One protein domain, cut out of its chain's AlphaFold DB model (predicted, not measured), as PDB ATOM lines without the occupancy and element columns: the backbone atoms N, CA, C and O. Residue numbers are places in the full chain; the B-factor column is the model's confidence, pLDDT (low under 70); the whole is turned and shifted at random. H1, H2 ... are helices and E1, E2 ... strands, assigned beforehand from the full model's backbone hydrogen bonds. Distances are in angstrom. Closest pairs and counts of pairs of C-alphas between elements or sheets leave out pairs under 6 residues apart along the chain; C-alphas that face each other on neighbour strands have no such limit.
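This is residues 3 to 20 and 50 to 240 of the 533 residues of the protein "Non-specific serine/threonine protein kinase" of Ganoderma sinense ZZ0214-1 (UniProt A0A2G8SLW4). A twisted sheet of six strands curls round the long helix H5 on one face, while four helices cover the other face: the hairpin of H2 and H3, with H3 over E1, and H8 and H1 side by side, H8 over E4, E5 and E6 and H1 over E6. The sheet's order is E1 E2 E3 E4 E5 E6, mixed. The printed part has 209 residues, with eight named helices and six named strands in the order H1 H2 H3 E1 E2 E3 H4 H5 H6 E4 E5 E6 H7 H8, in three layers, helices on both faces of a sheet; the class is mixed, helices and strands. The whole is compact, with a radius of gyration of the C-alphas of 16.7 A and spans of 46 by 42 by 34 A.

E1, residues 105 to 111, E2, 117 to 124, and E3, 132 to 140, form a meander of hairpins, each strand the antiparallel neighbour of the one before; N 107 and O 121, 2.8 A, and N 120 and O 137, 2.8 A, are within hydrogen-bond range. E4, 181 to 187, E5, 190 to 198, and E6, 202 to 211, form another, with N 183 and O 194 at 2.8 A and N 195 and O 205 at 2.9 A. E3 and E4 are parallel, with N 184 and O 136 at 2.8 A; with H4, 141 to 144, H5, 147 to 165, and H6, 168 to 177, between them in the chain they form a strand-helix-strand unit. H5 comes closest to E4 at the C-alphas of Glu 150 and Ala 187, 4.4 A. H4 and H5 only just touch, only at the corner, with 3 pairs of C-alphas within 8 A, the closest Ser 143 and Met 149, 5.6 A. H6 only grazes the sheet. On the face opposite H5, H8, 222 to 239, is the hub, at a height over the sheet of 9.5 A. It touches H1, 6 to 16, at a shallow tilt of 2 degrees, opposite ways, closest at the C-alphas of Ala 8 and Thr 235, 5.6 A. With residues 222 to 229 alone it touches H2, 51 to 73, about perpendicular at 85 degrees, closest at the C-alphas of Ala 57 and Ala 226, 5.2 A. It also touches H3, 81 to 99, which forms a helical hairpin with H2. H7, 214 to 218, is not on the sheet. In H1, H3 and H8 every O i to N i+4 pair is within hydrogen-bond range; H2 has 18 of 19, H5 10 of 15, H6 4 of 6 and H7 0 of 1, with 0 of 2 O i to N i+3 pairs, and H4 is too short for an i+4 pair.

H1 begins at C-alpha 6, (363.750, 303.644, 363.600), and H8, 25.5 A long, ends at C-alpha 239, (367.777, 294.877, 366.137). H2 measures 33.5 A, H5 29.3 A, H3 28.0 A and E6 25.7 A.

Residues 21 to 49 are not printed, and C-alphas 20 and 50 are 21.9 A apart across the cut. Of the links that are printed whole, H2 to H3 and E2 to E3 are short and the others tight. Mean pLDDT of the printed part is 72.2, with residues 72 to 85, 141 to 154 and 214 to 221 among those under 70.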
ATOM      1  N   ALA A   3     368.677 306.048 362.791       55.06
ATOM      2  CA  ALA A   3     367.885 305.703 361.611       55.06
ATOM      3  C   ALA A   3     367.840 304.207 361.232       55.06
ATOM      4  O   ALA A   3     366.871 303.779 360.619       55.06
ATOM      5  N   LEU A   4     368.862 303.406 361.569       61.16
ATOM      6  CA  LEU A   4     368.858 301.958 361.308       61.16
ATOM      7  C   LEU A   4     367.800 301.230 362.146       61.16
ATOM      8  O   LEU A   4     367.276 300.208 361.717       61.16
ATOM      9  N   PHE A   5     367.487 301.762 363.330       68.62
ATOM     10  CA  PHE A   5     366.586 301.135 364.298       68.62
ATOM     11  C   PHE A   5     365.213 301.802 364.353       68.62
ATOM     12  O   PHE A   5     364.278 301.210 364.888       68.62
ATOM     13  N   GLU A   6     365.055 302.990 363.760       67.12
ATOM     14  CA  GLU A   6     363.750 303.644 363.600       67.12
ATOM     15  C   GLU A   6     362.705 302.719 362.949       67.12
ATOM     16  O   GLU A   6     361.611 302.609 363.505       67.12
ATOM     17  N   PRO A   7     363.009 301.966 361.868       64.75
ATOM     18  CA  PRO A   7     362.056 301.010 361.312       64.75
ATOM     19  C   PRO A   7     361.689 299.888 362.286       64.75
ATOM     20  O   PRO A   7     360.534 299.470 362.320       64.75
ATOM     21  N   ALA A   8     362.638 299.418 363.106       68.62
ATOM     22  CA  ALA A   8     362.378 298.403 364.129       68.62
ATOM     23  C   ALA A   8     361.417 298.912 365.203       68.62
ATOM     24  O   ALA A   8     360.505 298.203 365.628       68.62
ATOM     25  N   PHE A   9     361.600 300.164 365.611       74.25
ATOM     26  CA  PHE A   9     360.760 300.800 366.614       74.25
ATOM     27  C   PHE A   9     359.371 301.099 366.046       74.25
ATOM     28  O   PHE A   9     358.378 300.800 366.703       74.25
ATOM     29  N   ALA A  10     359.288 301.602 364.812       67.19
ATOM     30  CA  ALA A  10     358.024 301.851 364.125       67.19
ATOM     31  C   ALA A  10     357.238 300.551 363.885       67.19
ATOM     32  O   ALA A  10     356.041 300.502 364.162       67.19
ATOM     33  N   TYR A  11     357.907 299.478 363.443       72.25
ATOM     34  CA  TYR A  11     357.301 298.152 363.314       72.25
ATOM     35  C   TYR A  11     356.701 297.690 364.643       72.25
ATOM     36  O   TYR A  11     355.528 297.325 364.692       72.25
ATOM     37  N   ALA A  12     357.488 297.740 365.722       71.19
ATOM     38  CA  ALA A  12     357.034 297.332 367.042       71.19
ATOM     39  C   ALA A  12     355.811 298.135 367.502       71.19
ATOM     40  O   ALA A  12     354.811 297.551 367.916       71.19
ATOM     41  N   GLN A  13     355.883 299.463 367.397       73.81
ATOM     42  CA  GLN A  13     354.804 300.364 367.794       73.81
ATOM     43  C   GLN A  13     353.524 300.102 366.999       73.81
ATOM     44  O   GLN A  13     352.458 299.980 367.597       73.81
ATOM     45  N   ASN A  14     353.625 299.943 365.676       69.75
ATOM     46  CA  ASN A  14     352.473 299.686 364.812       69.75
ATOM     47  C   ASN A  14     351.879 298.289 365.051       69.75
ATOM     48  O   ASN A  14     350.662 298.144 365.117       69.75
ATOM     49  N   ALA A  15     352.715 297.262 365.223       67.12
ATOM     50  CA  ALA A  15     352.261 295.884 365.412       67.12
ATOM     51  C   ALA A  15     351.629 295.630 366.794       67.12
ATOM     52  O   ALA A  15     350.868 294.676 366.958       67.12
ATOM     53  N   LEU A  16     351.946 296.466 367.786       70.12
ATOM     54  CA  LEU A  16     351.385 296.408 369.140       70.12
ATOM     55  C   LEU A  16     350.256 297.425 369.359       70.12
ATOM     56  O   LEU A  16     349.621 297.423 370.419       70.12
ATOM     57  N   TRP A  17     349.977 298.270 368.364       61.34
ATOM     58  CA  TRP A  17     348.926 299.277 368.421       61.34
ATOM     59  C   TRP A  17     347.553 298.603 368.577       61.34
ATOM     60  O   TRP A  17     347.068 297.926 367.675       61.34
ATOM     61  N   GLY A  18     346.929 298.768 369.749       56.03
ATOM     62  CA  GLY A  18     345.650 298.134 370.109       56.03
ATOM     63  C   GLY A  18     345.747 296.885 370.999       56.03
ATOM     64  O   GLY A  18     344.712 296.371 371.411       56.03
ATOM     65  N   LEU A  19     346.960 296.420 371.333       57.16
ATOM     66  CA  LEU A  19     347.228 295.300 372.261       57.16
ATOM     67  C   LEU A  19     347.745 295.748 373.640       57.16
ATOM     68  O   LEU A  19     347.981 294.910 374.514       57.16
ATOM     69  N   GLN A  20     347.981 297.047 373.823       55.03
ATOM     70  CA  GLN A  20     348.489 297.621 375.068       55.03
ATOM     71  C   GLN A  20     347.324 297.957 376.007       55.03
ATOM     72  O   GLN A  20     346.443 298.742 375.652       55.03
ATOM     73  N   GLY A  50     349.199 280.508 363.504       46.09
ATOM     74  CA  GLY A  50     349.226 279.049 363.489       46.09
ATOM     75  C   GLY A  50     348.786 278.480 364.841       46.09
ATOM     76  O   GLY A  50     349.000 279.087 365.886       46.09
ATOM     77  N   LYS A  51     348.193 277.278 364.852       43.00
ATOM     78  CA  LYS A  51     347.878 276.556 366.105       43.00
ATOM     79  C   LYS A  51     349.119 276.257 366.957       43.00
ATOM     80  O   LYS A  51     348.983 276.134 368.172       43.00
ATOM     81  N   ASP A  52     350.286 276.162 366.327       55.91
ATOM     82  CA  ASP A  52     351.557 275.865 366.991       55.91
ATOM     83  C   ASP A  52     352.068 277.077 367.796       55.91
ATOM     84  O   ASP A  52     352.435 276.923 368.959       55.91
ATOM     85  N   ASP A  53     351.923 278.300 367.265       58.91
ATOM     86  CA  ASP A  53     352.316 279.547 367.949       58.91
ATOM     87  C   ASP A  53     351.549 279.771 369.268       58.91
ATOM     88  O   ASP A  53     352.065 280.340 370.231       58.91
ATOM     89  N   VAL A  54     350.294 279.312 369.321       59.44
ATOM     90  CA  VAL A  54     349.401 279.442 370.485       59.44
ATOM     91  C   VAL A  54     349.809 278.489 371.615       59.44
ATOM     92  O   VAL A  54     349.730 278.854 372.792       59.44
ATOM     93  N   LEU A  55     350.250 277.274 371.275       58.56
ATOM     94  CA  LEU A  55     350.719 276.290 372.252       58.56
ATOM     95  C   LEU A  55     352.073 276.708 372.843       58.56
ATOM     96  O   LEU A  55     352.260 276.636 374.061       58.56
ATOM     97  N   ASP A  56     352.963 277.227 371.996       73.00
ATOM     98  CA  ASP A  56     354.255 277.778 372.401       73.00
ATOM     99  C   ASP A  56     354.096 278.982 373.337       73.00
ATOM    100  O   ASP A  56     354.802 279.084 374.342       73.00
ATOM    101  N   ALA A  57     353.121 279.861 373.075       76.31
ATOM    102  CA  ALA A  57     352.838 281.018 373.925       76.31
ATOM    103  C   ALA A  57     352.383 280.631 375.343       76.31
ATOM    104  O   ALA A  57     352.819 281.229 376.331       76.31
ATOM    105  N   HIS A  58     351.530 279.610 375.451       76.12
ATOM    106  CA  HIS A  58     351.054 279.093 376.734       76.12
ATOM    107  C   HIS A  58     352.195 278.481 377.555       76.12
ATOM    108  O   HIS A  58     352.344 278.775 378.744       76.12
ATOM    109  N   LEU A  59     353.016 277.646 376.910       80.44
ATOM    110  CA  LEU A  59     354.163 277.009 377.551       80.44
ATOM    111  C   LEU A  59     355.194 278.049 378.001       80.44
ATOM    112  O   LEU A  59     355.678 277.977 379.132       80.44
ATOM    113  N   PHE A  60     355.476 279.036 377.149       82.62
ATOM    114  CA  PHE A  60     356.371 280.143 377.464       82.62
ATOM    115  C   PHE A  60     355.923 280.894 378.723       82.62
ATOM    116  O   PHE A  60     356.709 281.042 379.658       82.62
ATOM    117  N   MET A  61     354.656 281.316 378.795       82.38
ATOM    118  CA  MET A  61     354.148 282.065 379.952       82.38
ATOM    119  C   MET A  61     354.185 281.248 381.243       82.38
ATOM    120  O   MET A  61     354.532 281.786 382.297       82.38
ATOM    121  N   ALA A  62     353.879 279.950 381.174       81.25
ATOM    122  CA  ALA A  62     353.969 279.065 382.331       81.25
ATOM    123  C   ALA A  62     355.410 278.974 382.862       81.25
ATOM    124  O   ALA A  62     355.638 279.147 384.058       81.25
ATOM    125  N   GLN A  63     356.389 278.769 381.974       83.94
ATOM    126  CA  GLN A  63     357.805 278.684 382.344       83.94
ATOM    127  C   GLN A  63     358.364 280.026 382.837       83.94
ATOM    128  O   GLN A  63     359.127 280.070 383.804       83.94
ATOM    129  N   LEU A  64     357.971 281.137 382.212       83.94
ATOM    130  CA  LEU A  64     358.374 282.477 382.631       83.94
ATOM    131  C   LEU A  64     357.873 282.783 384.050       83.94
ATOM    132  O   LEU A  64     358.639 283.230 384.900       83.94
ATOM    133  N   ARG A  65     356.601 282.492 384.339       82.25
ATOM    134  CA  ARG A  65     356.029 282.698 385.676       82.25
ATOM    135  C   ARG A  65     356.676 281.794 386.714       82.25
ATOM    136  O   ARG A  65     357.011 282.279 387.789       82.25
ATOM    137  N   ASP A  66     356.868 280.514 386.405       82.38
ATOM    138  CA  ASP A  66     357.507 279.557 387.313       82.38
ATOM    139  C   ASP A  66     358.926 280.003 387.688       82.38
ATOM    140  O   ASP A  66     359.264 280.101 388.866       82.38
ATOM    141  N   THR A  67     359.729 280.405 386.700       83.44
ATOM    142  CA  THR A  67     361.099 280.878 386.937       83.44
ATOM    143  C   THR A  67     361.144 282.163 387.761       83.44
ATOM    144  O   THR A  67     361.870 282.219 388.756       83.44
ATOM    145  N   PHE A  68     360.338 283.177 387.431       77.50
ATOM    146  CA  PHE A  68     360.295 284.425 388.202       77.50
ATOM    147  C   PHE A  68     359.691 284.246 389.603       77.50
ATOM    148  O   PHE A  68     360.189 284.841 390.559       77.50
ATOM    149  N   ASN A  69     358.656 283.421 389.770       75.44
ATOM    150  CA  ASN A  69     358.064 283.155 391.083       75.44
ATOM    151  C   ASN A  69     358.977 282.280 391.952       75.44
ATOM    152  O   ASN A  69     359.113 282.544 393.144       75.44
ATOM    153  N   GLY A  70     359.674 281.308 391.366       73.06
ATOM    154  CA  GLY A  70     360.701 280.530 392.051       73.06
ATOM    155  C   GLY A  70     361.883 281.389 392.496       73.06
ATOM    156  O   GLY A  70     362.367 281.239 393.622       73.06
ATOM    157  N   LEU A  71     362.274 282.380 391.681       72.00
ATOM    158  CA  LEU A  71     363.180 283.436 392.123       72.00
ATOM    159  C   LEU A  71     362.569 284.175 393.322       72.00
ATOM    160  O   LEU A  71     363.200 284.172 394.367       72.00
ATOM    161  N   LYS A  72     361.332 284.702 393.250       65.56
ATOM    162  CA  LYS A  72     360.663 285.413 394.371       65.56
ATOM    163  C   LYS A  72     360.595 284.604 395.684       65.56
ATOM    164  O   LYS A  72     360.751 285.206 396.751       65.56
ATOM    165  N   MET A  73     360.334 283.295 395.616       55.44
ATOM    166  CA  MET A  73     360.116 282.410 396.773       55.44
ATOM    167  C   MET A  73     361.417 281.943 397.435       55.44
ATOM    168  O   MET A  73     361.465 281.867 398.661       55.44
ATOM    169  N   GLY A  74     362.507 281.767 396.676       52.72
ATOM    170  CA  GLY A  74     363.842 281.453 397.217       52.72
ATOM    171  C   GLY A  74     364.446 282.537 398.130       52.72
ATOM    172  O   GLY A  74     365.546 282.373 398.654       52.72
ATOM    173  N   PHE A  75     363.736 283.651 398.330       52.72
ATOM    174  CA  PHE A  75     364.077 284.739 399.249       52.72
ATOM    175  C   PHE A  75     363.341 284.669 400.601       52.72
ATOM    176  O   PHE A  75     363.594 285.506 401.469       52.72
ATOM    177  N   SER A  76     362.420 283.717 400.785       48.53
ATOM    178  CA  SER A  76     361.608 283.541 401.994       48.53
ATOM    179  C   SER A  76     362.054 282.286 402.754       48.53
ATOM    180  O   SER A  76     361.587 281.196 402.471       48.53
ATOM    181  N   GLU A  77     362.946 282.475 403.729       49.28
ATOM    182  CA  GLU A  77     363.415 281.492 404.724       49.28
ATOM    183  C   GLU A  77     364.036 280.170 404.214       49.28
ATOM    184  O   GLU A  77     363.385 279.248 403.742       49.28
ATOM    185  N   SER A  78     365.335 280.011 404.494       47.62
ATOM    186  CA  SER A  78     366.088 278.741 404.552       47.62
ATOM    187  C   SER A  78     366.220 277.880 403.287       47.62
ATOM    188  O   SER A  78     367.021 276.943 403.301       47.62
ATOM    189  N   GLU A  79     365.563 278.209 402.174       46.22
ATOM    190  CA  GLU A  79     365.820 277.534 400.900       46.22
ATOM    191  C   GLU A  79     367.073 278.097 400.210       46.22
ATOM    192  O   GLU A  79     367.265 279.292 400.002       46.22
ATOM    193  N   SER A  80     368.008 277.182 399.961       53.38
ATOM    194  CA  SER A  80     369.415 277.443 399.659       53.38
ATOM    195  C   SER A  80     369.661 278.311 398.415       53.38
ATOM    196  O   SER A  80     368.907 278.263 397.446       53.38
ATOM    197  N   LYS A  81     370.822 278.989 398.372       56.50
ATOM    198  CA  LYS A  81     371.394 279.650 397.172       56.50
ATOM    199  C   LYS A  81     371.303 278.796 395.888       56.50
ATOM    200  O   LYS A  81     371.270 279.344 394.791       56.50
ATOM    201  N   GLN A  82     371.238 277.470 396.031       57.72
ATOM    202  CA  GLN A  82     371.071 276.510 394.943       57.72
ATOM    203  C   GLN A  82     369.716 276.635 394.222       57.72
ATOM    204  O   GLN A  82     369.657 276.451 393.007       57.72
ATOM    205  N   GLY A  83     368.637 276.973 394.937       60.59
ATOM    206  CA  GLY A  83     367.300 277.152 394.367       60.59
ATOM    207  C   GLY A  83     367.235 278.366 393.440       60.59
ATOM    208  O   GLY A  83     366.838 278.232 392.285       60.59
ATOM    209  N   ALA A  84     367.718 279.526 393.892       63.59
ATOM    210  CA  ALA A  84     367.788 280.738 393.067       63.59
ATOM    211  C   ALA A  84     368.689 280.555 391.831       63.59
ATOM    212  O   ALA A  84     368.335 280.986 390.736       63.59
ATOM    213  N   PHE A  85     369.816 279.847 391.978       69.44
ATOM    214  CA  PHE A  85     370.694 279.509 390.855       69.44
ATOM    215  C   PHE A  85     369.993 278.621 389.813       69.44
ATOM    216  O   PHE A  85     370.106 278.860 388.615       69.44
ATOM    217  N   THR A  86     369.221 277.626 390.262       76.00
ATOM    218  CA  THR A  86     368.483 276.716 389.370       76.00
ATOM    219  C   THR A  86     367.416 277.460 388.562       76.00
ATOM    220  O   THR A  86     367.314 277.252 387.353       76.00
ATOM    221  N   HIS A  87     366.676 278.376 389.195       76.62
ATOM    222  CA  HIS A  87     365.690 279.208 388.497       76.62
ATOM    223  C   HIS A  87     366.342 280.232 387.556       76.62
ATOM    224  O   HIS A  87     365.795 280.489 386.489       76.62
ATOM    225  N   GLY A  88     367.530 280.753 387.885       76.12
ATOM    226  CA  GLY A  88     368.311 281.597 386.973       76.12
ATOM    227  C   GLY A  88     368.711 280.863 385.688       76.12
ATOM    228  O   GLY A  88     368.470 281.360 384.593       76.12
ATOM    229  N   VAL A  89     369.224 279.633 385.805       79.19
ATOM    230  CA  VAL A  89     369.550 278.785 384.640       79.19
ATOM    231  C   VAL A  89     368.304 278.455 383.813       79.19
ATOM    232  O   VAL A  89     368.361 278.424 382.584       79.19
ATOM    233  N   ALA A  90     367.172 278.192 384.467       82.31
ATOM    234  CA  ALA A  90     365.912 277.959 383.774       82.31
ATOM    235  C   ALA A  90     365.435 279.219 383.029       82.31
ATOM    236  O   ALA A  90     365.026 279.110 381.876       82.31
ATOM    237  N   LEU A  91     365.572 280.407 383.627       81.69
ATOM    238  CA  LEU A  91     365.240 281.671 382.974       81.69
ATOM    239  C   LEU A  91     366.117 281.938 381.741       81.69
ATOM    240  O   LEU A  91     365.577 282.326 380.709       81.69
ATOM    241  N   SER A  92     367.429 281.660 381.796       76.62
ATOM    242  CA  SER A  92     368.301 281.738 380.609       76.62
ATOM    243  C   SER A  92     367.743 280.913 379.445       76.62
ATOM    244  O   SER A  92     367.701 281.389 378.314       76.62
ATOM    245  N   LYS A  93     367.255 279.696 379.719       80.00
ATOM    246  CA  LYS A  93     366.662 278.823 378.692       80.00
ATOM    247  C   LYS A  93     365.339 279.364 378.157       80.00
ATOM    248  O   LYS A  93     365.106 279.299 376.957       80.00
ATOM    249  N   VAL A  94     364.483 279.902 379.028       81.88
ATOM    250  CA  VAL A  94     363.214 280.530 378.621       81.88
ATOM    251  C   VAL A  94     363.474 281.722 377.700       81.88
ATOM    252  O   VAL A  94     362.797 281.871 376.686       81.88
ATOM    253  N   LEU A  95     364.489 282.536 378.003       77.38
ATOM    254  CA  LEU A  95     364.893 283.651 377.149       77.38
ATOM    255  C   LEU A  95     365.495 283.174 375.821       77.38
ATOM    256  O   LEU A  95     365.131 283.707 374.782       77.38
ATOM    257  N   GLN A  96     366.333 282.136 375.806       74.62
ATOM    258  CA  GLN A  96     366.834 281.552 374.550       74.62
ATOM    259  C   GLN A  96     365.695 281.048 373.645       74.62
ATOM    260  O   GLN A  96     365.688 281.317 372.445       74.62
ATOM    261  N   LEU A  97     364.686 280.383 374.223       73.06
ATOM    262  CA  LEU A  97     363.488 279.930 373.500       73.06
ATOM    263  C   LEU A  97     362.611 281.088 373.002       73.06
ATOM    264  O   LEU A  97     361.945 280.968 371.970       73.06
ATOM    265  N   LEU A  98     362.595 282.218 373.717       74.94
ATOM    266  CA  LEU A  98     361.861 283.405 373.286       74.94
ATOM    267  C   LEU A  98     362.384 283.912 371.943       74.94
ATOM    268  O   LEU A  98     361.574 284.257 371.087       74.94
ATOM    269  N   PHE A  99     363.701 283.932 371.745       71.12
ATOM    270  CA  PHE A  99     364.316 284.538 370.563       71.12
ATOM    271  C   PHE A  99     364.511 283.582 369.388       71.12
ATOM    272  O   PHE A  99     364.734 284.058 368.277       71.12
ATOM    273  N   ASP A 100     364.358 282.270 369.605       69.25
ATOM    274  CA  ASP A 100     364.599 281.244 368.576       69.25
ATOM    275  C   ASP A 100     365.994 281.402 367.936       69.25
ATOM    276  O   ASP A 100     366.194 281.213 366.737       69.25
ATOM    277  N   ASP A 101     366.962 281.825 368.756       68.44
ATOM    278  CA  ASP A 101     368.346 282.052 368.359       68.44
ATOM    279  C   ASP A 101     369.255 281.098 369.149       68.44
ATOM    280  O   ASP A 101     369.548 281.341 370.325       68.44
ATOM    281  N   PRO A 102     369.714 279.996 368.528       66.38
ATOM    282  CA  PRO A 102     370.587 279.034 369.190       66.38
ATOM    283  C   PRO A 102     372.005 279.576 369.422       66.38
ATOM    284  O   PRO A 102     372.788 278.927 370.114       66.38
ATOM    285  N   THR A 103     372.356 280.722 368.829       69.75
ATOM    286  CA  THR A 103     373.650 281.389 369.013       69.75
ATOM    287  C   THR A 103     373.642 282.398 370.160       69.75
ATOM    288  O   THR A 103     374.713 282.861 370.552       69.75
ATOM    289  N   LEU A 104     372.465 282.694 370.725       74.88
ATOM    290  CA  LEU A 104     372.313 283.609 371.847       74.88
ATOM    291  C   LEU A 104     372.863 282.993 373.140       74.88
ATOM    292  O   LEU A 104     372.280 282.074 373.726       74.88
ATOM    293  N   ASP A 105     373.967 283.551 373.622       80.31
ATOM    294  CA  ASP A 105     374.601 283.130 374.863       80.31
ATOM    295  C   ASP A 105     374.065 283.968 376.029       80.31
ATOM    296  O   ASP A 105     374.370 285.154 376.142       80.31
ATOM    297  N   ALA A 106     373.189 283.379 376.853       82.06
ATOM    298  CA  ALA A 106     372.400 284.091 377.860       82.06
ATOM    299  C   ALA A 106     372.823 283.748 379.294       82.06
ATOM    300  O   ALA A 106     372.612 282.635 379.790       82.06
ATOM    301  N   TRP A 107     373.310 284.754 380.013       82.50
ATOM    302  CA  TRP A 107     373.765 284.659 381.394       82.50
ATOM    303  C   TRP A 107     372.760 285.320 382.331       82.50
ATOM    304  O   TRP A 107     372.420 286.488 382.165       82.50
ATOM    305  N   VAL A 108     372.315 284.586 383.351       82.06
ATOM    306  CA  VAL A 108     371.474 285.123 384.426       82.06
ATOM    307  C   VAL A 108     372.235 284.999 385.739       82.06
ATOM    308  O   VAL A 108     372.542 283.894 386.193       82.06
ATOM    309  N   GLN A 109     372.524 286.133 386.370       79.19
ATOM    310  CA  GLN A 109     373.181 286.203 387.665       79.19
ATOM    311  C   GLN A 109     372.234 286.797 388.708       79.19
ATOM    312  O   GLN A 109     371.595 287.824 388.500       79.19
ATOM    313  N   VAL A 110     372.157 286.147 389.871       73.00
ATOM    314  CA  VAL A 110     371.341 286.612 390.998       73.00
ATOM    315  C   VAL A 110     372.270 286.969 392.148       73.00
ATOM    316  O   VAL A 110     373.013 286.118 392.644       73.00
ATOM    317  N   SER A 111     372.247 288.231 392.579       71.81
ATOM    318  CA  SER A 111     373.038 288.692 393.723       71.81
ATOM    319  C   SER A 111     372.161 288.836 394.967       71.81
ATOM    320  O   SER A 111     371.105 289.464 394.937       71.81
ATOM    321  N   MET A 112     372.612 288.236 396.073       64.06
ATOM    322  CA  MET A 112     371.875 288.145 397.344       64.06
ATOM    323  C   MET A 112     372.393 289.156 398.386       64.06
ATOM    324  O   MET A 112     372.469 288.835 399.571       64.06
ATOM    325  N   ASN A 113     372.834 290.342 397.952       64.38
ATOM    326  CA  ASN A 113     373.331 291.382 398.864       64.38
ATOM    327  C   ASN A 113     372.150 292.053 399.608       64.38
ATOM    328  O   ASN A 113     371.066 291.486 399.700       64.38
ATOM    329  N   HIS A 114     372.325 293.260 400.160       57.56
ATOM    330  CA  HIS A 114     371.290 293.947 400.957       57.56
ATOM    331  C   HIS A 114     369.924 294.100 400.255       57.56
ATOM    332  O   HIS A 114     368.909 294.210 400.937       57.56
ATOM    333  N   LEU A 115     369.897 294.075 398.917       65.88
ATOM    334  CA  LEU A 115     368.691 293.958 398.098       65.88
ATOM    335  C   LEU A 115     368.938 292.916 396.997       65.88
ATOM    336  O   LEU A 115     369.968 293.011 396.321       65.88
ATOM    337  N   PRO A 116     368.031 291.945 396.798       68.69
ATOM    338  CA  PRO A 116     368.185 290.946 395.754       68.69
ATOM    339  C   PRO A 116     368.085 291.587 394.369       68.69
ATOM    340  O   PRO A 116     367.100 292.265 394.059       68.69
ATOM    341  N   ARG A 117     369.104 291.368 393.536       76.81
ATOM    342  CA  ARG A 117     369.148 291.850 392.148       76.81
ATOM    343  C   ARG A 117     369.265 290.697 391.170       76.81
ATOM    344  O   ARG A 117     370.010 289.749 391.427       76.81
ATOM    345  N   ILE A 118     368.556 290.834 390.056       80.38
ATOM    346  CA  ILE A 118     368.700 289.993 388.876       80.38
ATOM    347  C   ILE A 118     369.463 290.775 387.811       80.38
ATOM    348  O   ILE A 118     369.126 291.918 387.506       80.38
ATOM    349  N   GLU A 119     370.505 290.156 387.277       85.88
ATOM    350  CA  GLU A 119     371.268 290.658 386.146       85.88
ATOM    351  C   GLU A 119     371.169 289.633 385.021       85.88
ATOM    352  O   GLU A 119     371.386 288.439 385.238       85.88
ATOM    353  N   ILE A 120     370.778 290.095 383.841       86.62
ATOM    354  CA  ILE A 120     370.651 289.291 382.634       86.62
ATOM    355  C   ILE A 120     371.509 289.968 381.576       86.62
ATOM    356  O   ILE A 120     371.267 291.123 381.237       86.62
ATOM    357  N   GLU A 121     372.494 289.254 381.053       87.94
ATOM    358  CA  GLU A 121     373.236 289.666 379.865       87.94
ATOM    359  C   GLU A 121     373.130 288.527 378.852       87.94
ATOM    360  O   GLU A 121     373.537 287.405 379.144       87.94
ATOM    361  N   ALA A 122     372.563 288.794 377.677       84.31
ATOM    362  CA  ALA A 122     372.592 287.853 376.567       84.31
ATOM    363  C   ALA A 122     373.333 288.465 375.386       84.31
ATOM    364  O   ALA A 122     372.999 289.567 374.945       84.31
ATOM    365  N   GLU A 123     374.338 287.752 374.892       84.81
ATOM    366  CA  GLU A 123     375.210 288.208 373.819       84.81
ATOM    367  C   GLU A 123     375.061 287.336 372.574       84.81
ATOM    368  O   GLU A 123     374.912 286.117 372.659       84.81
ATOM    369  N   CYS A 124     375.130 287.968 371.405       75.00
ATOM    370  CA  CYS A 124     375.162 287.286 370.118       75.00
ATOM    371  C   CYS A 124     376.554 287.441 369.486       75.00
ATOM    372  O   CYS A 124     377.106 288.550 369.496       75.00
ATOM    373  N   PRO A 125     377.137 286.381 368.894       71.88
ATOM    374  CA  PRO A 125     378.336 286.505 368.076       71.88
ATOM    375  C   PRO A 125     378.109 287.491 366.926       71.88
ATOM    376  O   PRO A 125     377.053 287.483 366.295       71.88
ATOM    377  N   THR A 126     379.115 288.305 366.611       65.56
ATOM    378  CA  THR A 126     379.079 289.174 365.427       65.56
ATOM    379  C   THR A 126     380.160 288.780 364.416       65.56
ATOM    380  O   THR A 126     381.170 288.174 364.796       65.56
ATOM    381  N   PRO A 127     380.014 289.154 363.130       55.38
ATOM    382  CA  PRO A 127     381.028 288.893 362.106       55.38
ATOM    383  C   PRO A 127     382.413 289.483 362.408       55.38
ATOM    384  O   PRO A 127     383.409 288.973 361.901       55.38
ATOM    385  N   CYS A 128     382.504 290.531 363.237       53.88
ATOM    386  CA  CYS A 128     383.779 291.128 363.640       53.88
ATOM    387  C   CYS A 128     384.441 290.419 364.837       53.88
ATOM    388  O   CYS A 128     385.483 290.865 365.315       53.88
ATOM    389  N   GLY A 129     383.871 289.305 365.313       67.00
ATOM    390  CA  GLY A 129     384.448 288.478 366.375       67.00
ATOM    391  C   GLY A 129     384.303 289.056 367.785       67.00
ATOM    392  O   GLY A 129     384.851 288.491 368.729       67.00
ATOM    393  N   ILE A 130     383.565 290.157 367.940       71.44
ATOM    394  CA  ILE A 130     383.208 290.744 369.235       71.44
ATOM    395  C   ILE A 130     381.730 290.399 369.501       71.44
ATOM    396  O   ILE A 130     380.919 290.548 368.596       71.44
ATOM    397  N   PRO A 131     381.321 289.895 370.669       75.56
ATOM    398  CA  PRO A 131     379.900 289.665 370.941       75.56
ATOM    399  C   PRO A 131     379.127 290.980 371.137       75.56
ATOM    400  O   PRO A 131     379.611 291.897 371.804       75.56
ATOM    401  N   ALA A 132     377.923 291.084 370.567       77.56
ATOM    402  CA  ALA A 132     377.018 292.213 370.784       77.56
ATOM    403  C   ALA A 132     376.042 291.904 371.924       77.56
ATOM    404  O   ALA A 132     375.431 290.836 371.939       77.56
ATOM    405  N   LEU A 133     375.866 292.851 372.851       81.31
ATOM    406  CA  LEU A 133     374.869 292.748 373.917       81.31
ATOM    407  C   LEU A 133     373.470 292.931 373.328       81.31
ATOM    408  O   LEU A 133     373.127 294.015 372.864       81.31
ATOM    409  N   TYR A 134     372.671 291.875 373.375       79.38
ATOM    410  CA  TYR A 134     371.396 291.791 372.679       79.38
ATOM    411  C   TYR A 134     370.193 291.822 373.619       79.38
ATOM    412  O   TYR A 134     369.188 292.460 373.313       79.38
ATOM    413  N   VAL A 135     370.315 291.209 374.797       84.88
ATOM    414  CA  VAL A 135     369.322 291.319 375.873       84.88
ATOM    415  C   VAL A 135     370.028 291.773 377.134       84.88
ATOM    416  O   VAL A 135     371.079 291.238 377.491       84.88
ATOM    417  N   PHE A 136     369.439 292.743 377.819       88.75
ATOM    418  CA  PHE A 136     369.971 293.262 379.063       88.75
ATOM    419  C   PHE A 136     368.870 293.435 380.105       88.75
ATOM    420  O   PHE A 136     367.813 293.994 379.825       88.75
ATOM    421  N   ALA A 137     369.134 293.011 381.332       87.19
ATOM    422  CA  ALA A 137     368.327 293.363 382.489       87.19
ATOM    423  C   ALA A 137     369.245 293.610 383.678       87.19
ATOM    424  O   ALA A 137     370.168 292.839 383.927       87.19
ATOM    425  N   ASN A 138     368.968 294.649 384.456       86.00
ATOM    426  CA  ASN A 138     369.584 294.822 385.762       86.00
ATOM    427  C   ASN A 138     368.569 295.472 386.689       86.00
ATOM    428  O   ASN A 138     368.402 296.692 386.684       86.00
ATOM    429  N   ASP A 139     367.870 294.642 387.456       78.94
ATOM    430  CA  ASP A 139     366.721 295.091 388.229       78.94
ATOM    431  C   ASP A 139     366.711 294.521 389.649       78.94
ATOM    432  O   ASP A 139     367.279 293.465 389.954       78.94
ATOM    433  N   ARG A 140     366.065 295.256 390.553       75.38
ATOM    434  CA  ARG A 140     365.831 294.848 391.932       75.38
ATOM    435  C   ARG A 140     364.562 294.014 391.979       75.38
ATOM    436  O   ARG A 140     363.468 294.500 391.724       75.38
ATOM    437  N   LEU A 141     364.675 292.783 392.464       66.19
ATOM    438  CA  LEU A 141     363.517 291.901 392.650       66.19
ATOM    439  C   LEU A 141     362.528 292.426 393.713       66.19
ATOM    440  O   LEU A 141     361.414 291.922 393.820       66.19
ATOM    441  N   THR A 142     362.901 293.440 394.505       57.84
ATOM    442  CA  THR A 142     361.992 294.121 395.443       57.84
ATOM    443  C   THR A 142     360.975 295.033 394.761       57.84
ATOM    444  O   THR A 142     359.911 295.240 395.338       57.84
ATOM    445  N   SER A 143     361.249 295.519 393.542       55.16
ATOM    446  CA  SER A 143     360.288 296.281 392.724       55.16
ATOM    447  C   SER A 143     359.022 295.467 392.432       55.16
ATOM    448  O   SER A 143     357.953 296.031 392.236       55.16
ATOM    449  N   LEU A 144     359.117 294.132 392.516       55.38
ATOM    450  CA  LEU A 144     357.992 293.211 392.371       55.38
ATOM    451  C   LEU A 144     357.008 293.215 393.554       55.38
ATOM    452  O   LEU A 144     355.951 292.596 393.465       55.38
ATOM    453  N   ARG A 145     357.375 293.830 394.689       53.91
ATOM    454  CA  ARG A 145     356.605 293.785 395.946       53.91
ATOM    455  C   ARG A 145     356.035 295.141 396.377       53.91
ATOM    456  O   ARG A 145     355.165 295.150 397.245       53.91
ATOM    457  N   ASP A 146     356.517 296.255 395.823       56.03
ATOM    458  CA  ASP A 146     356.106 297.612 396.213       56.03
ATOM    459  C   ASP A 146     355.669 298.443 394.987       56.03
ATOM    460  O   ASP A 146     356.528 298.865 394.207       56.03
ATOM    461  N   PRO A 147     354.361 298.739 394.841       53.22
ATOM    462  CA  PRO A 147     353.826 299.542 393.737       53.22
ATOM    463  C   PRO A 147     354.430 300.950 393.643       53.22
ATOM    464  O   PRO A 147     354.444 301.570 392.586       53.22
ATOM    465  N   LYS A 148     354.964 301.498 394.746       54.47
ATOM    466  CA  LYS A 148     355.552 302.848 394.748       54.47
ATOM    467  C   LYS A 148     356.929 302.919 394.088       54.47
ATOM    468  O   LYS A 148     357.413 304.021 393.847       54.47
ATOM    469  N   MET A 149     357.568 301.777 393.821       52.66
ATOM    470  CA  MET A 149     358.871 301.704 393.148       52.66
ATOM    471  C   MET A 149     358.782 301.377 391.649       52.66
ATOM    472  O   MET A 149     359.823 301.267 391.002       52.66
ATOM    473  N   GLU A 150     357.573 301.278 391.082       54.91
ATOM    474  CA  GLU A 150     357.323 300.881 389.685       54.91
ATOM    475  C   GLU A 150     358.082 301.723 388.646       54.91
ATOM    476  O   GLU A 150     358.682 301.170 387.728       54.91
ATOM    477  N   SER A 151     358.132 303.051 388.799       55.75
ATOM    478  CA  SER A 151     358.817 303.927 387.835       55.75
ATOM    479  C   SER A 151     360.345 303.909 387.967       55.75
ATOM    480  O   SER A 151     361.054 304.126 386.985       55.75
ATOM    481  N   GLN A 152     360.878 303.611 389.156       61.06
ATOM    482  CA  GLN A 152     362.311 303.712 389.440       61.06
ATOM    483  C   GLN A 152     363.118 302.554 388.824       61.06
ATOM    484  O   GLN A 152     364.249 302.767 388.385       61.06
ATOM    485  N   GLY A 153     362.544 301.346 388.757       65.62
ATOM    486  CA  GLY A 153     363.221 300.143 388.249       65.62
ATOM    487  C   GLY A 153     363.626 300.253 386.778       65.62
ATOM    488  O   GLY A 153     364.769 299.975 386.419       65.62
ATOM    489  N   VAL A 154     362.732 300.770 385.931       68.62
ATOM    490  CA  VAL A 154     362.995 300.938 384.492       68.62
ATOM    491  C   VAL A 154     364.103 301.964 384.238       68.62
ATOM    492  O   VAL A 154     364.971 301.747 383.393       68.62
ATOM    493  N   LEU A 155     364.092 303.087 384.963       72.81
ATOM    494  CA  LEU A 155     365.133 304.116 384.865       72.81
ATOM    495  C   LEU A 155     366.503 303.575 385.302       72.81
ATOM    496  O   LEU A 155     367.499 303.815 384.617       72.81
ATOM    497  N   GLU A 156     366.553 302.800 386.391       77.19
ATOM    498  CA  GLU A 156     367.779 302.120 386.828       77.19
ATOM    499  C   GLU A 156     368.273 301.103 385.785       77.19
ATOM    500  O   GLU A 156     369.466 301.089 385.475       77.19
ATOM    501  N   GLY A 157     367.375 300.302 385.202       81.50
ATOM    502  CA  GLY A 157     367.712 299.319 384.170       81.50
ATOM    503  C   GLY A 157     368.289 299.958 382.904       81.50
ATOM    504  O   GLY A 157     369.292 299.486 382.372       81.50
ATOM    505  N   MET A 158     367.721 301.084 382.463       85.69
ATOM    506  CA  MET A 158     368.224 301.842 381.310       85.69
ATOM    507  C   MET A 158     369.600 302.465 381.583       85.69
ATOM    508  O   MET A 158     370.487 302.418 380.730       85.69
ATOM    509  N   ALA A 159     369.816 303.018 382.780       84.56
ATOM    510  CA  ALA A 159     371.127 303.535 383.168       84.56
ATOM    511  C   ALA A 159     372.183 302.418 383.216       84.56
ATOM    512  O   ALA A 159     373.280 302.585 382.683       84.56
ATOM    513  N   ALA A 160     371.832 301.260 383.781       87.12
ATOM    514  CA  ALA A 160     372.706 300.093 383.820       87.12
ATOM    515  C   ALA A 160     373.022 299.555 382.414       87.12
ATOM    516  O   ALA A 160     374.161 299.179 382.150       87.12
ATOM    517  N   TYR A 161     372.050 299.583 381.499       88.56
ATOM    518  CA  TYR A 161     372.235 299.234 380.091       88.56
ATOM    519  C   TYR A 161     373.277 300.138 379.411       88.56
ATOM    520  O   TYR A 161     374.230 299.644 378.804       88.56
ATOM    521  N   ARG A 162     373.162 301.463 379.580       87.69
ATOM    522  CA  ARG A 162     374.162 302.423 379.083       87.69
ATOM    523  C   ARG A 162     375.549 302.119 379.643       87.69
ATOM    524  O   ARG A 162     376.520 302.066 378.892       87.69
ATOM    525  N   ASP A 163     375.643 301.909 380.951       87.94
ATOM    526  CA  ASP A 163     376.921 301.648 381.613       87.94
ATOM    527  C   ASP A 163     377.528 300.305 381.153       87.94
ATOM    528  O   ASP A 163     378.745 300.190 381.000       87.94
ATOM    529  N   ALA A 164     376.691 299.304 380.855       85.19
ATOM    530  CA  ALA A 164     377.107 298.016 380.309       85.19
ATOM    531  C   ALA A 164     377.638 298.111 378.871       85.19
ATOM    532  O   ALA A 164     378.548 297.355 378.519       85.19
ATOM    533  N   ILE A 165     377.113 299.029 378.055       81.75
ATOM    534  CA  ILE A 165     377.621 299.307 376.702       81.75
ATOM    535  C   ILE A 165     378.936 300.081 376.743       81.75
ATOM    536  O   ILE A 165     379.851 299.778 375.982       81.75
ATOM    537  N   LEU A 166     379.057 301.051 377.651       82.38
ATOM    538  CA  LEU A 166     380.251 301.890 377.790       82.38
ATOM    539  C   LEU A 166     381.474 301.143 378.357       82.38
ATOM    540  O   LEU A 166     382.562 301.717 378.451       82.38
ATOM    541  N   LYS A 167     381.340 299.857 378.715       81.06
ATOM    542  CA  LYS A 167     382.480 298.988 379.041       81.06
ATOM    543  C   LYS A 167     383.435 298.932 377.838       81.06
ATOM    544  O   LYS A 167     383.030 298.614 376.724       81.06
ATOM    545  N   THR A 168     384.733 299.150 378.067       62.66
ATOM    546  CA  THR A 168     385.760 299.267 377.006       62.66
ATOM    547  C   THR A 168     385.795 298.081 376.033       62.66
ATOM    548  O   THR A 168     386.089 298.266 374.858       62.66
ATOM    549  N   ALA A 169     385.447 296.874 376.489       76.88
ATOM    550  CA  ALA A 169     385.384 295.675 375.650       76.88
ATOM    551  C   ALA A 169     384.298 295.731 374.555       76.88
ATOM    552  O   ALA A 169     384.434 295.061 373.536       76.88
ATOM    553  N   ARG A 170     383.240 296.530 374.750       73.50
ATOM    554  CA  ARG A 170     382.107 296.671 373.821       73.50
ATOM    555  C   ARG A 170     382.155 297.974 373.012       73.50
ATOM    556  O   ARG A 170     381.347 298.140 372.103       73.50
ATOM    557  N   ALA A 171     383.127 298.856 373.274       71.88
ATOM    558  CA  ALA A 171     383.282 300.135 372.573       71.88
ATOM    559  C   ALA A 171     383.346 300.001 371.035       71.88
ATOM    560  O   ALA A 171     382.616 300.727 370.367       71.88
ATOM    561  N   PRO A 172     384.086 299.035 370.443       69.31
ATOM    562  CA  PRO A 172     384.123 298.901 368.984       69.31
ATOM    563  C   PRO A 172     382.766 298.533 368.371       69.31
ATOM    564  O   PRO A 172     382.429 298.986 367.281       69.31
ATOM    565  N   ILE A 173     381.972 297.716 369.073       71.00
ATOM    566  CA  ILE A 173     380.620 297.354 368.632       71.00
ATOM    567  C   ILE A 173     379.655 298.516 368.815       71.00
ATOM    568  O   ILE A 173     378.818 298.748 367.946       71.00
ATOM    569  N   TYR A 174     379.787 299.264 369.905       73.06
ATOM    570  CA  TYR A 174     379.018 300.478 370.127       73.06
ATOM    571  C   TYR A 174     379.252 301.504 369.018       73.06
ATOM    572  O   TYR A 174     378.286 301.945 368.397       73.06
ATOM    573  N   ASP A 175     380.511 301.804 368.701       67.19
ATOM    574  CA  ASP A 175     380.866 302.756 367.645       67.19
ATOM    575  C   ASP A 175     380.335 302.306 366.271       67.19
ATOM    576  O   ASP A 175     379.970 303.131 365.431       67.19
ATOM    577  N   ALA A 176     380.253 300.992 366.047       63.84
ATOM    578  CA  ALA A 176     379.775 300.413 364.798       63.84
ATOM    579  C   ALA A 176     378.247 300.267 364.706       63.84
ATOM    580  O   ALA A 176     377.728 300.221 363.595       63.84
ATOM    581  N   THR A 177     377.525 300.148 365.826       67.56
ATOM    582  CA  THR A 177     376.114 299.702 365.813       67.56
ATOM    583  C   THR A 177     375.173 300.492 366.714       67.56
ATOM    584  O   THR A 177     373.973 300.314 366.583       67.56
ATOM    585  N   CYS A 178     375.648 301.344 367.625       71.38
ATOM    586  CA  CYS A 178     374.842 301.903 368.725       71.38
ATOM    587  C   CYS A 178     374.232 300.845 369.679       71.38
ATOM    588  O   CYS A 178     373.354 301.177 370.477       71.38
ATOM    589  N   CYS A 179     374.709 299.591 369.619       74.75
ATOM    590  CA  CYS A 179     374.320 298.463 370.477       74.75
ATOM    591  C   CYS A 179     372.804 298.329 370.693       74.75
ATOM    592  O   CYS A 179     372.357 298.420 371.834       74.75
ATOM    593  N   PRO A 180     371.995 298.142 369.640       81.31
ATOM    594  CA  PRO A 180     370.573 297.872 369.814       81.31
ATOM    595  C   PRO A 180     370.359 296.654 370.728       81.31
ATOM    596  O   PRO A 180     371.015 295.624 370.583       81.31
ATOM    597  N   CYS A 181     369.446 296.777 371.684       84.69
ATOM    598  CA  CYS A 181     369.264 295.816 372.759       84.69
ATOM    599  C   CYS A 181     367.803 295.765 373.208       84.69
ATOM    600  O   CYS A 181     367.096 296.777 373.227       84.69
ATOM    601  N   LEU A 182     367.355 294.585 373.619       87.19
ATOM    602  CA  LEU A 182     366.131 294.432 374.384       87.19
ATOM    603  C   LEU A 182     366.434 294.603 375.868       87.19
ATOM    604  O   LEU A 182     367.118 293.780 376.476       87.19
ATOM    605  N   VAL A 183     365.894 295.664 376.454       88.19
ATOM    606  CA  VAL A 183     366.021 295.942 377.880       88.19
ATOM    607  C   VAL A 183     364.795 295.391 378.594       88.19
ATOM    608  O   VAL A 183     363.668 295.812 378.331       88.19
ATOM    609  N   ILE A 184     365.018 294.441 379.495       85.88
ATOM    610  CA  ILE A 184     363.979 293.823 380.315       85.88
ATOM    611  C   ILE A 184     364.011 294.474 381.698       85.88
ATOM    612  O   ILE A 184     365.062 294.573 382.332       85.88
ATOM    613  N   GLY A 185     362.847 294.905 382.166       81.38
ATOM    614  CA  GLY A 185     362.650 295.447 383.504       81.38
ATOM    615  C   GLY A 185     361.412 294.859 384.165       81.38
ATOM    616  O   GLY A 185     360.625 294.143 383.547       81.38
ATOM    617  N   THR A 186     361.237 295.161 385.440       76.12
ATOM    618  CA  THR A 186     360.079 294.767 386.232       76.12
ATOM    619  C   THR A 186     359.446 295.987 386.892       76.12
ATOM    620  O   THR A 186     360.137 296.870 387.402       76.12
ATOM    621  N   ALA A 187     358.117 296.027 386.896       72.88
ATOM    622  CA  ALA A 187     357.324 297.043 387.579       72.88
ATOM    623  C   ALA A 187     356.172 296.344 388.311       72.88
ATOM    624  O   ALA A 187     355.242 295.831 387.682       72.88
ATOM    625  N   GLY A 188     356.255 296.241 389.642       72.62
ATOM    626  CA  GLY A 188     355.280 295.468 390.414       72.62
ATOM    627  C   GLY A 188     355.213 294.021 389.915       72.62
ATOM    628  O   GLY A 188     356.231 293.395 389.650       72.62
ATOM    629  N   ALA A 189     354.024 293.466 389.711       73.50
ATOM    630  CA  ALA A 189     353.879 292.105 389.189       73.50
ATOM    631  C   ALA A 189     354.039 291.977 387.659       73.50
ATOM    632  O   ALA A 189     353.687 290.940 387.094       73.50
ATOM    633  N   THR A 190     354.550 293.002 386.972       76.62
ATOM    634  CA  THR A 190     354.681 293.009 385.510       76.62
ATOM    635  C   THR A 190     356.141 292.956 385.072       76.62
ATOM    636  O   THR A 190     357.010 293.620 385.640       76.62
ATOM    637  N   LEU A 191     356.414 292.137 384.058       80.56
ATOM    638  CA  LEU A 191     357.663 292.141 383.309       80.56
ATOM    639  C   LEU A 191     357.477 293.046 382.094       80.56
ATOM    640  O   LEU A 191     356.603 292.780 381.271       80.56
ATOM    641  N   GLN A 192     358.307 294.070 381.975       83.75
ATOM    642  CA  GLN A 192     358.260 295.046 380.895       83.75
ATOM    643  C   GLN A 192     359.430 294.817 379.945       83.75
ATOM    644  O   GLN A 192     360.574 294.663 380.382       83.75
ATOM    645  N   ILE A 193     359.160 294.815 378.642       86.12
ATOM    646  CA  ILE A 193     360.193 294.671 377.614       86.12
ATOM    647  C   ILE A 193     360.255 295.944 376.784       86.12
ATOM    648  O   ILE A 193     359.250 296.403 376.241       86.12
ATOM    649  N   PHE A 194     361.458 296.488 376.652       87.19
ATOM    650  CA  PHE A 194     361.758 297.653 375.834       87.19
ATOM    651  C   PHE A 194     362.746 297.273 374.738       87.19
ATOM    652  O   PHE A 194     363.683 296.520 374.981       87.19
ATOM    653  N   ALA A 195     362.586 297.848 373.553       87.56
ATOM    654  CA  ALA A 195     363.669 297.944 372.586       87.56
ATOM    655  C   ALA A 195     364.411 299.257 372.831       87.56
ATOM    656  O   ALA A 195     363.771 300.300 372.967       87.56
ATOM    657  N   ALA A 196     365.736 299.218 372.907       86.94
ATOM    658  CA  ALA A 196     366.568 300.388 373.131       86.94
ATOM    659  C   ALA A 196     367.819 300.362 372.250       86.94
ATOM    660  O   ALA A 196     368.311 299.302 371.888       86.94
ATOM    661  N   TYR A 197     368.359 301.529 371.924       84.31
ATOM    662  CA  TYR A 197     369.717 301.673 371.398       84.31
ATOM    663  C   TYR A 197     370.365 302.891 372.054       84.31
ATOM    664  O   TYR A 197     369.681 303.811 372.518       84.31
ATOM    665  N   PHE A 198     371.690 302.886 372.147       78.94
ATOM    666  CA  PHE A 198     372.441 303.977 372.754       78.94
ATOM    667  C   PHE A 198     373.199 304.744 371.669       78.94
ATOM    668  O   PHE A 198     374.027 304.179 370.965       78.94
ATOM    669  N   ALA A 199     372.885 306.027 371.505       76.25
ATOM    670  CA  ALA A 199     373.607 306.945 370.626       76.25
ATOM    671  C   ALA A 199     374.120 308.136 371.458       76.25
ATOM    672  O   ALA A 199     374.804 307.935 372.454       76.25
ATOM    673  N   ASP A 200     373.755 309.377 371.125       73.00
ATOM    674  CA  ASP A 200     374.012 310.544 371.987       73.00
ATOM    675  C   ASP A 200     373.287 310.445 373.345       73.00
ATOM    676  O   ASP A 200     373.728 310.989 374.358       73.00
ATOM    677  N   ARG A 201     372.183 309.699 373.362       79.69
ATOM    678  CA  ARG A 201     371.380 309.326 374.525       79.69
ATOM    679  C   ARG A 201     370.758 307.953 374.293       79.69
ATOM    680  O   ARG A 201     370.901 307.362 373.222       79.69
ATOM    681  N   ILE A 202     370.078 307.433 375.308       82.50
ATOM    682  CA  ILE A 202     369.297 306.204 375.170       82.50
ATOM    683  C   ILE A 202     367.997 306.553 374.453       82.50
ATOM    684  O   ILE A 202     367.216 307.367 374.942       82.50
ATOM    685  N   TYR A 203     367.760 305.906 373.322       82.00
ATOM    686  CA  TYR A 203     366.465 305.899 372.659       82.00
ATOM    687  C   TYR A 203     365.800 304.571 372.973       82.00
ATOM    688  O   TYR A 203     366.455 303.530 372.925       82.00
ATOM    689  N   ARG A 204     364.513 304.599 373.316       85.31
ATOM    690  CA  ARG A 204     363.769 303.397 373.688       85.31
ATOM    691  C   ARG A 204     362.331 303.452 373.201       85.31
ATOM    692  O   ARG A 204     361.737 304.524 373.161       85.31
ATOM    693  N   THR A 205     361.763 302.287 372.929       83.56
ATOM    694  CA  THR A 205     360.323 302.091 372.795       83.56
ATOM    695  C   THR A 205     359.884 300.939 373.687       83.56
ATOM    696  O   THR A 205     360.563 299.915 373.785       83.56
ATOM    697  N   HIS A 206     358.754 301.113 374.366       85.12
ATOM    698  CA  HIS A 206     358.103 300.020 375.080       85.12
ATOM    699  C   HIS A 206     357.511 299.046 374.060       85.12
ATOM    700  O   HIS A 206     356.912 299.481 373.075       85.12
ATOM    701  N   LEU A 207     357.743 297.749 374.256       83.19
ATOM    702  CA  LEU A 207     357.169 296.699 373.420       83.19
ATOM    703  C   LEU A 207     355.895 296.179 374.084       83.19
ATOM    704  O   LEU A 207     354.789 296.383 373.590       83.19
ATOM    705  N   CYS A 208     356.029 295.512 375.224       82.25
ATOM    706  CA  CYS A 208     354.878 294.938 375.899       82.25
ATOM    707  C   CYS A 208     355.168 294.567 377.346       82.25
ATOM    708  O   CYS A 208     356.323 294.393 377.745       82.25
ATOM    709  N   ASP A 209     354.074 294.324 378.064       83.50
ATOM    710  CA  ASP A 209     354.081 293.814 379.427       83.50
ATOM    711  C   ASP A 209     353.545 292.382 379.501       83.50
ATOM    712  O   ASP A 209     352.586 292.009 378.802       83.50
ATOM    713  N   PHE A 210     354.157 291.600 380.389       81.38
ATOM    714  CA  PHE A 210     353.704 290.279 380.806       81.38
ATOM    715  C   PHE A 210     353.369 290.284 382.299       81.38
ATOM    716  O   PHE A 210     354.222 290.576 383.136       81.38
ATOM    717  N   ALA A 211     352.138 289.908 382.641       78.31
ATOM    718  CA  ALA A 211     351.733 289.719 384.029       78.31
ATOM    719  C   ALA A 211     352.334 288.421 384.604       78.31
ATOM    720  O   ALA A 211     352.139 287.325 384.062       78.31
ATOM    721  N   LEU A 212     353.055 288.552 385.719       76.00
ATOM    722  CA  LEU A 212     353.724 287.449 386.413       76.00
ATOM    723  C   LEU A 212     352.842 286.778 387.482       76.00
ATOM    724  O   LEU A 212     353.211 285.717 387.993       76.00
ATOM    725  N   ASP A 213     351.691 287.367 387.810       71.62
ATOM    726  CA  ASP A 213     350.736 286.812 388.772       71.62
ATOM    727  C   ASP A 213     349.807 285.785 388.110       71.62
ATOM    728  O   ASP A 213     349.301 285.994 387.006       71.62
ATOM    729  N   ALA A 214     349.573 284.666 388.800       58.47
ATOM    730  CA  ALA A 214     348.756 283.559 388.297       58.47
ATOM    731  C   ALA A 214     347.258 283.910 388.185       58.47
ATOM    732  O   ALA A 214     346.570 283.391 387.314       58.47
ATOM    733  N   ASP A 215     346.756 284.838 389.008       54.41
ATOM    734  CA  ASP A 215     345.343 285.255 388.988       54.41
ATOM    735  C   ASP A 215     345.002 286.206 387.819       54.41
ATOM    736  O   ASP A 215     343.830 286.484 387.561       54.41
ATOM    737  N   ALA A 216     346.004 286.675 387.061       53.97
ATOM    738  CA  ALA A 216     345.813 287.504 385.864       53.97
ATOM    739  C   ALA A 216     345.286 286.716 384.639       53.97
ATOM    740  O   ALA A 216     345.008 287.303 383.586       53.97
ATOM    741  N   ASP A 217     345.134 285.392 384.773       47.03
ATOM    742  CA  ASP A 217     344.704 284.460 383.721       47.03
ATOM    743  C   ASP A 217     343.225 284.577 383.331       47.03
ATOM    744  O   ASP A 217     342.823 284.053 382.294       47.03
ATOM    745  N   ALA A 218     342.401 285.305 384.089       50.69
ATOM    746  CA  ALA A 218     340.987 285.467 383.744       50.69
ATOM    747  C   ALA A 218     340.744 286.309 382.468       50.69
ATOM    748  O   ALA A 218     339.636 286.278 381.929       50.69
ATOM    749  N   HIS A 219     341.750 287.050 381.979       47.88
ATOM    750  CA  HIS A 219     341.565 288.058 380.923       47.88
ATOM    751  C   HIS A 219     342.599 288.055 379.786       47.88
ATOM    752  O   HIS A 219     342.425 288.806 378.830       47.88
ATOM    753  N   HIS A 220     343.644 287.224 379.832       57.62
ATOM    754  CA  HIS A 220     344.666 287.240 378.782       57.62
ATOM    755  C   HIS A 220     344.322 286.291 377.630       57.62
ATOM    756  O   HIS A 220     344.340 285.070 377.770       57.62
ATOM    757  N   ASP A 221     344.041 286.874 376.466       67.69
ATOM    758  CA  ASP A 221     343.897 286.152 375.206       67.69
ATOM    759  C   ASP A 221     345.246 285.521 374.812       67.69
ATOM    760  O   ASP A 221     346.250 286.210 374.614       67.69
ATOM    761  N   VAL A 222     345.287 284.195 374.685       72.00
ATOM    762  CA  VAL A 222     346.481 283.453 374.246       72.00
ATOM    763  C   VAL A 222     346.967 283.955 372.885       72.00
ATOM    764  O   VAL A 222     348.171 283.986 372.634       72.00
ATOM    765  N   ALA A 223     346.050 284.402 372.022       72.12
ATOM    766  CA  ALA A 223     346.395 285.003 370.742       72.12
ATOM    767  C   ALA A 223     347.114 286.353 370.915       72.12
ATOM    768  O   ALA A 223     348.038 286.656 370.155       72.12
ATOM    769  N   ALA A 224     346.764 287.138 371.940       76.06
ATOM    770  CA  ALA A 224     347.463 288.378 372.269       76.06
ATOM    771  C   ALA A 224     348.890 288.099 372.761       76.06
ATOM    772  O   ALA A 224     349.828 288.771 372.332       76.06
ATOM    773  N   VAL A 225     349.085 287.072 373.597       79.44
ATOM    774  CA  VAL A 225     350.426 286.638 374.029       79.44
ATOM    775  C   VAL A 225     351.246 286.159 372.830       79.44
ATOM    776  O   VAL A 225     352.361 286.636 372.640       79.44
ATOM    777  N   ALA A 226     350.694 285.288 371.981       79.94
ATOM    778  CA  ALA A 226     351.375 284.822 370.772       79.94
ATOM    779  C   ALA A 226     351.774 285.992 369.853       79.94
ATOM    780  O   ALA A 226     352.892 286.031 369.337       79.94
ATOM    781  N   THR A 227     350.905 286.998 369.723       78.81
ATOM    782  CA  THR A 227     351.199 288.214 368.955       78.81
ATOM    783  C   THR A 227     352.332 289.021 369.588       78.81
ATOM    784  O   THR A 227     353.272 289.374 368.880       78.81
ATOM    785  N   LYS A 228     352.309 289.252 370.911       83.12
ATOM    786  CA  LYS A 228     353.403 289.920 371.642       83.12
ATOM    787  C   LYS A 228     354.738 289.199 371.427       83.12
ATOM    788  O   LYS A 228     355.722 289.845 371.079       83.12
ATOM    789  N   LEU A 229     354.768 287.869 371.554       81.44
ATOM    790  CA  LEU A 229     355.976 287.065 371.326       81.44
ATOM    791  C   LEU A 229     356.482 287.191 369.888       81.44
ATOM    792  O   LEU A 229     357.681 287.360 369.673       81.44
ATOM    793  N   ARG A 230     355.580 287.163 368.902       79.50
ATOM    794  CA  ARG A 230     355.931 287.356 367.491       79.50
ATOM    795  C   ARG A 230     356.530 288.739 367.244       79.50
ATOM    796  O   ARG A 230     357.547 288.837 366.562       79.50
ATOM    797  N   VAL A 231     355.936 289.789 367.813       79.25
ATOM    798  CA  VAL A 231     356.462 291.153 367.683       79.25
ATOM    799  C   VAL A 231     357.821 291.270 368.356       79.25
ATOM    800  O   VAL A 231     358.743 291.749 367.710       79.25
ATOM    801  N   ILE A 232     357.990 290.770 369.587       81.06
ATOM    802  CA  ILE A 232     359.296 290.756 370.262       81.06
ATOM    803  C   ILE A 232     360.332 290.065 369.380       81.06
ATOM    804  O   ILE A 232     361.355 290.672 369.101       81.06
ATOM    805  N   ARG A 233     360.066 288.842 368.904       78.81
ATOM    806  CA  ARG A 233     360.985 288.079 368.041       78.81
ATOM    807  C   ARG A 233     361.387 288.861 366.799       78.81
ATOM    808  O   ARG A 233     362.564 288.918 366.460       78.81
ATOM    809  N   ASN A 234     360.419 289.469 366.121       74.31
ATOM    810  CA  ASN A 234     360.680 290.221 364.902       74.31
ATOM    811  C   ASN A 234     361.456 291.504 365.189       74.31
ATOM    812  O   ASN A 234     362.477 291.724 364.548       74.31
ATOM    813  N   THR A 235     361.061 292.289 366.193       74.62
ATOM    814  CA  THR A 235     361.809 293.477 366.627       74.62
ATOM    815  C   THR A 235     363.228 293.100 367.012       74.62
ATOM    816  O   THR A 235     364.173 293.729 366.557       74.62
ATOM    817  N   ALA A 236     363.401 292.029 367.783       74.88
ATOM    818  CA  ALA A 236     364.707 291.511 368.140       74.88
ATOM    819  C   ALA A 236     365.523 291.211 366.866       74.88
ATOM    820  O   ALA A 236     366.672 291.639 366.762       74.88
ATOM    821  N   ARG A 237     364.965 290.517 365.869       72.38
ATOM    822  CA  ARG A 237     365.663 290.229 364.601       72.38
ATOM    823  C   ARG A 237     366.023 291.495 363.819       72.38
ATOM    824  O   ARG A 237     367.102 291.539 363.243       72.38
ATOM    825  N   MET A 238     365.175 292.528 363.844       68.31
ATOM    826  CA  MET A 238     365.481 293.843 363.249       68.31
ATOM    827  C   MET A 238     366.611 294.568 363.982       68.31
ATOM    828  O   MET A 238     367.339 295.351 363.379       68.31
ATOM    829  N   LEU A 239     366.718 294.342 365.292       69.06
ATOM    830  CA  LEU A 239     367.777 294.877 366.137       69.06
ATOM    831  C   LEU A 239     369.064 294.060 366.037       69.06
ATOM    832  O   LEU A 239     370.117 294.596 366.373       69.06
ATOM    833  N   LEU A 240     369.021 292.799 365.580       65.06
ATOM    834  CA  LEU A 240     370.255 292.076 365.303       65.06
ATOM    835  C   LEU A 240     371.019 292.891 364.261       65.06
ATOM    836  O   LEU A 240     370.463 293.190 363.199       65.06
TER     837      LEU A 240